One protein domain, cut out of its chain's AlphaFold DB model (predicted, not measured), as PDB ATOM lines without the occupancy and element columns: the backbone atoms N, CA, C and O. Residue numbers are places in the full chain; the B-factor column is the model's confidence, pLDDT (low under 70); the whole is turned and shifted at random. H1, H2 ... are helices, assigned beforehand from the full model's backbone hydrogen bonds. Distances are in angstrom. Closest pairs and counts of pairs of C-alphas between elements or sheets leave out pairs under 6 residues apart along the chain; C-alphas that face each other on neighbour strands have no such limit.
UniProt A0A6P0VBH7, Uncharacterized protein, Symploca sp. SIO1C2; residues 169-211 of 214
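This is residues 169 to 211 of the 214 residues of an uncharacterized protein of Symploca sp. SIO1C2 (UniProt A0A6P0VBH7). The three helices H1, H2 and H3 make a ring with an open middle: H2 forms one long side, and H1 and H3 together form the other. H1 and H2 are a helical hairpin that spreads as a V from its tight turn near residue 182, and H3 comes back from the far end of H2 to pack on residues 169 to 172 of H1. Residues 195 to 201 stick out at the end of the ring where the chain passes from H2 to H3. There are 43 printed residues with three named helices, in the order H1, H2, H3, and no named strand; the class is all helix. The whole is compact, with a radius of gyration of the C-alphas of 9.8 A and spans of 27 by 19 by 14 A.

Begin with H2, residues 183 to 196, the longest helix by residues. Its residues 185 to 187 alone touch H1, residues 169 to 181, which meets them with residues 175 to 179 alone. Look there at the closest C-alphas of the two, those of Lys 179 and Tyr 186, 5.1 A apart. H1 and H2 form a helical hairpin and run opposite ways, at a steep tilt of 36 degrees, only just past shallow. Now look at H3, residues 201 to 209, which touches H1 at residues 169 to 172 of H1 alone. The closest C-alphas there are those of Ala 172 and Met 207, 5.1 A apart. H1 and H3 run the same way at a steep tilt of 49 degrees. H2 and H3 are apart, though they follow each other in the chain. In H1, H2 and H3 every O i to N i+4 pair is within hydrogen-bond range.

Find C-alpha 183 at (17.859, 41.552, 20.766); from there H2 runs 19.9 A to C-alpha 196 at (25.842, 25.855, 11.556). Go back to C-alpha 169 at (20.253, 24.065, 28.850), where H1 begins, and trace its residues 169 to 181 over 18.6 A. H3, residues 201 to 209, measures 12.4 A from first to last C-alpha and ends at C-alpha 209, at (11.617, 25.012, 26.012).

The two C-alphas farthest apart are those of Leu 181 and Arg 199, at 27.5 A, while those of Thr 169 and Gly 211, the first and last printed, are 12.5 A apart. The links from H1 to H2, with 1 residue between them, and from H2 to H3, with 4 residues, are both tight. Residues 195 to 201 stand free. The printed part has no cut. In this model the mean pLDDT of the printed part is 96.8, and no printed residue is under 70.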
ATOM      1  N   THR A 169      21.012  23.254  27.888       95.88
ATOM      2  CA  THR A 169      20.253  24.065  28.850       95.88
ATOM      3  C   THR A 169      20.969  25.386  29.127       95.88
ATOM      4  O   THR A 169      20.364  26.449  29.039       95.88
ATOM      5  N   GLU A 170      22.285  25.340  29.362       94.94
ATOM      6  CA  GLU A 170      23.080  26.554  29.560       94.94
ATOM      7  C   GLU A 170      23.053  27.453  28.313       94.94
ATOM      8  O   GLU A 170      22.793  28.646  28.434       94.94
ATOM      9  N   HIS A 171      23.239  26.900  27.110       97.00
ATOM     10  CA  HIS A 171      23.168  27.662  25.855       97.00
ATOM     11  C   HIS A 171      21.828  28.376  25.689       97.00
ATOM     12  O   HIS A 171      21.802  29.546  25.313       97.00
ATOM     13  N   ALA A 172      20.722  27.693  25.988       97.56
ATOM     14  CA  ALA A 172      19.390  28.273  25.897       97.56
ATOM     15  C   ALA A 172      19.213  29.417  26.907       97.56
ATOM     16  O   ALA A 172      18.819  30.509  26.505       97.56
ATOM     17  N   HIS A 173      19.605  29.230  28.172       98.00
ATOM     18  CA  HIS A 173      19.576  30.301  29.177       98.00
ATOM     19  C   HIS A 173      20.417  31.518  28.761       98.00
ATOM     20  O   HIS A 173      19.973  32.659  28.888       98.00
ATOM     21  N   TRP A 174      21.618  31.300  28.216       98.06
ATOM     22  CA  TRP A 174      22.462  32.387  27.713       98.06
ATOM     23  C   TRP A 174      21.821  33.122  26.532       98.06
ATOM     24  O   TRP A 174      21.927  34.342  26.445       98.06
ATOM     25  N   MET A 175      21.110  32.414  25.653       98.19
ATOM     26  CA  MET A 175      20.356  33.038  24.562       98.19
ATOM     27  C   MET A 175      19.145  33.837  25.059       98.19
ATOM     28  O   MET A 175      18.816  34.852  24.449       98.19
ATOM     29  N   VAL A 176      18.503  33.435  26.164       98.06
ATOM     30  CA  VAL A 176      17.467  34.248  26.833       98.06
ATOM     31  C   VAL A 176      18.071  35.552  27.355       98.06
ATOM     32  O   VAL A 176      17.558  36.624  27.035       98.06
ATOM     33  N   ALA A 177      19.187  35.475  28.085       98.06
ATOM     34  CA  ALA A 177      19.913  36.653  28.564       98.06
ATOM     35  C   ALA A 177      20.372  37.568  27.414       98.06
ATOM     36  O   ALA A 177      20.209  38.786  27.492       98.06
ATOM     37  N   LEU A 178      20.888  36.999  26.318       98.19
ATOM     38  CA  LEU A 178      21.275  37.774  25.139       98.19
ATOM     39  C   LEU A 178      20.066  38.453  24.492       98.19
ATOM     40  O   LEU A 178      20.143  39.630  24.166       98.19
ATOM     41  N   LYS A 179      18.938  37.752  24.346       98.12
ATOM     42  CA  LYS A 179      17.704  38.321  23.787       98.12
ATOM     43  C   LYS A 179      17.171  39.481  24.624       98.12
ATOM     44  O   LYS A 179      16.662  40.440  24.054       98.12
ATOM     45  N   GLU A 180      17.257  39.377  25.946       97.44
ATOM     46  CA  GLU A 180      16.839  40.427  26.875       97.44
ATOM     47  C   GLU A 180      17.736  41.669  26.762       97.44
ATOM     48  O   GLU A 180      17.231  42.790  26.697       97.44
ATOM     49  N   LEU A 181      19.058  41.476  26.702       96.50
ATOM     50  CA  LEU A 181      20.018  42.577  26.763       96.50
ATOM     51  C   LEU A 181      20.336  43.200  25.389       96.50
ATOM     52  O   LEU A 181      20.409  44.425  25.278       96.50
ATOM     53  N   SER A 182      20.505  42.373  24.354       96.62
ATOM     54  CA  SER A 182      20.801  42.767  22.970       96.62
ATOM     55  C   SER A 182      19.995  41.921  21.961       96.62
ATOM     56  O   SER A 182      20.485  40.928  21.411       96.62
ATOM     57  N   PRO A 183      18.732  42.305  21.672       96.75
ATOM     58  CA  PRO A 183      17.859  41.552  20.766       96.75
ATOM     59  C   PRO A 183      18.422  41.365  19.350       96.75
ATOM     60  O   PRO A 183      18.146  40.349  18.714       96.75
ATOM     61  N   ASN A 184      19.193  42.335  18.848       97.25
ATOM     62  CA  ASN A 184      19.773  42.281  17.503       97.25
ATOM     63  C   ASN A 184      20.870  41.216  17.410       97.25
ATOM     64  O   ASN A 184      20.839  40.391  16.496       97.25
ATOM     65  N   ASP A 185      21.777  41.185  18.386       97.56
ATOM     66  CA  ASP A 185      22.855  40.193  18.445       97.56
ATOM     67  C   ASP A 185      22.292  38.789  18.662       97.56
ATOM     68  O   ASP A 185      22.741  37.825  18.042       97.56
ATOM     69  N   TYR A 186      21.231  38.670  19.466       98.06
ATOM     70  CA  TYR A 186      20.475  37.427  19.591       98.06
ATOM     71  C   TYR A 186      19.948  36.927  18.237       98.06
ATOM     72  O   TYR A 186      20.108  35.747  17.925       98.06
ATOM     73  N   GLN A 187      19.326  37.796  17.429       97.69
ATOM     74  CA  GLN A 187      18.811  37.403  16.111       97.69
ATOM     75  C   GLN A 187      19.946  36.987  15.172       97.69
ATOM     76  O   GLN A 187      19.852  35.945  14.522       97.69
ATOM     77  N   ALA A 188      21.033  37.759  15.135       97.75
ATOM     78  CA  ALA A 188      22.199  37.446  14.316       97.75
ATOM     79  C   ALA A 188      22.809  36.084  14.693       97.75
ATOM     80  O   ALA A 188      23.028  35.235  13.822       97.75
ATOM     81  N   LEU A 189      23.011  35.838  15.991       97.69
ATOM     82  CA  LEU A 189      23.553  34.576  16.493       97.69
ATOM     83  C   LEU A 189      22.596  33.401  16.245       97.69
ATOM     84  O   LEU A 189      23.036  32.310  15.878       97.69
ATOM     85  N   LEU A 190      21.283  33.610  16.386       97.56
ATOM     86  CA  LEU A 190      20.280  32.583  16.102       97.56
ATOM     87  C   LEU A 190      20.319  32.144  14.633       97.56
ATOM     88  O   LEU A 190      20.295  30.941  14.361       97.56
ATOM     89  N   GLU A 191      20.398  33.084  13.691       97.00
ATOM     90  CA  GLU A 191      20.511  32.768  12.261       97.00
ATOM     91  C   GLU A 191      21.811  32.023  11.943       97.00
ATOM     92  O   GLU A 191      21.799  31.017  11.224       97.00
ATOM     93  N   GLN A 192      22.924  32.432  12.554       97.06
ATOM     94  CA  GLN A 192      24.186  31.705  12.441       97.06
ATOM     95  C   GLN A 192      24.044  30.258  12.937       97.06
ATOM     96  O   GLN A 192      24.438  29.313  12.244       97.06
ATOM     97  N   TRP A 193      23.440  30.060  14.112       97.06
ATOM     98  CA  TRP A 193      23.222  28.729  14.679       97.06
ATOM     99  C   TRP A 193      22.271  27.889  13.829       97.06
ATOM    100  O   TRP A 193      22.483  26.682  13.708       97.06
ATOM    101  N   ARG A 194      21.249  28.486  13.200       95.94
ATOM    102  CA  ARG A 194      20.318  27.760  12.316       95.94
ATOM    103  C   ARG A 194      21.054  27.082  11.173       95.94
ATOM    104  O   ARG A 194      20.758  25.927  10.872       95.94
ATOM    105  N   VAL A 195      22.050  27.749  10.597       96.19
ATOM    106  CA  VAL A 195      22.870  27.191   9.514       96.19
ATOM    107  C   VAL A 195      23.906  26.207  10.065       96.19
ATOM    108  O   VAL A 195      23.950  25.046   9.644       96.19
ATOM    109  N   ALA A 196      24.713  26.633  11.041       96.56
ATOM    110  CA  ALA A 196      25.842  25.855  11.556       96.56
ATOM    111  C   ALA A 196      25.416  24.603  12.345       96.56
ATOM    112  O   ALA A 196      26.139  23.603  12.402       96.56
ATOM    113  N   HIS A 197      24.234  24.624  12.964       95.81
ATOM    114  CA  HIS A 197      23.766  23.601  13.905       95.81
ATOM    115  C   HIS A 197      22.400  23.015  13.556       95.81
ATOM    116  O   HIS A 197      21.761  22.393  14.407       95.81
ATOM    117  N   GLN A 198      21.978  23.103  12.291       94.00
ATOM    118  CA  GLN A 198      20.680  22.598  11.814       94.00
ATOM    119  C   GLN A 198      20.336  21.167  12.289       94.00
ATOM    120  O   GLN A 198      19.179  20.856  12.553       94.00
ATOM    121  N   ARG A 199      21.333  20.280  12.457       93.88
ATOM    122  CA  ARG A 199      21.120  18.871  12.853       93.88
ATOM    123  C   ARG A 199      21.116  18.622  14.367       93.88
ATOM    124  O   ARG A 199      20.794  17.510  14.787       93.88
ATOM    125  N   ARG A 200      21.452  19.612  15.204       95.06
ATOM    126  CA  ARG A 200      21.519  19.467  16.670       95.06
ATOM    127  C   ARG A 200      20.118  19.536  17.286       95.06
ATOM    128  O   ARG A 200      19.729  20.529  17.881       95.06
ATOM    129  N   ARG A 201      19.339  18.458  17.158       95.19
ATOM    130  CA  ARG A 201      17.937  18.405  17.629       95.19
ATOM    131  C   ARG A 201      17.763  18.797  19.103       95.19
ATOM    132  O   ARG A 201      16.797  19.478  19.429       95.19
ATOM    133  N   ASN A 202      18.696  18.405  19.974       96.62
ATOM    134  CA  ASN A 202      18.625  18.731  21.402       96.62
ATOM    135  C   ASN A 202      18.845  20.224  21.686       96.62
ATOM    136  O   ASN A 202      18.202  20.744  22.591       96.62
ATOM    137  N   LEU A 203      19.669  20.914  20.886       96.88
ATOM    138  CA  LEU A 203      19.822  22.372  20.962       96.88
ATOM    139  C   LEU A 203      18.480  23.044  20.678       96.88
ATOM    140  O   LEU A 203      17.982  23.813  21.490       96.88
ATOM    141  N   TRP A 204      17.848  22.694  19.557       97.62
ATOM    142  CA  TRP A 204      16.567  23.287  19.167       97.62
ATOM    143  C   TRP A 204      15.439  22.953  20.142       97.62
ATOM    144  O   TRP A 204      14.584  23.794  20.406       97.62
ATOM    145  N   LYS A 205      15.461  21.754  20.732       97.12
ATOM    146  CA  LYS A 205      14.540  21.390  21.811       97.12
ATOM    147  C   LYS A 205      14.717  22.298  23.033       97.12
ATOM    148  O   LYS A 205      13.711  22.803  23.518       97.12
ATOM    149  N   ALA A 206      15.950  22.529  23.489       97.19
ATOM    150  CA  ALA A 206      16.232  23.422  24.616       97.19
ATOM    151  C   ALA A 206      15.807  24.869  24.310       97.19
ATOM    152  O   ALA A 206      15.071  25.476  25.079       97.19
ATOM    153  N   MET A 207      16.149  25.384  23.123       97.50
ATOM    154  CA  MET A 207      15.725  26.721  22.674       97.50
ATOM    155  C   MET A 207      14.194  26.878  22.661       97.50
ATOM    156  O   MET A 207      13.671  27.928  23.026       97.50
ATOM    157  N   LYS A 208      13.458  25.836  22.254       97.06
ATOM    158  CA  LYS A 208      11.988  25.836  22.265       97.06
ATOM    159  C   LYS A 208      11.409  25.797  23.682       97.06
ATOM    160  O   LYS A 208      10.386  26.428  23.924       97.06
ATOM    161  N   GLN A 209      12.041  25.070  24.605       96.75
ATOM    162  CA  GLN A 209      11.617  25.012  26.012       96.75
ATOM    163  C   GLN A 209      11.699  26.386  26.687       96.75
ATOM    164  O   GLN A 209      10.783  26.746  27.417       96.75
ATOM    165  N   GLU A 210      12.714  27.178  26.340       95.31
ATOM    166  CA  GLU A 210      12.886  28.564  26.804       95.31
ATOM    167  C   GLU A 210      12.056  29.599  26.011       95.31
ATOM    168  O   GLU A 210      12.215  30.806  26.183       95.31
ATOM    169  N   GLY A 211      11.187  29.164  25.088       93.81
ATOM    170  CA  GLY A 211      10.341  30.070  24.299       93.81
ATOM    171  C   GLY A 211      11.110  30.971  23.319       93.81
ATOM    172  O   GLY A 211      10.605  32.013  22.894       93.81
TER     173      GLY A 211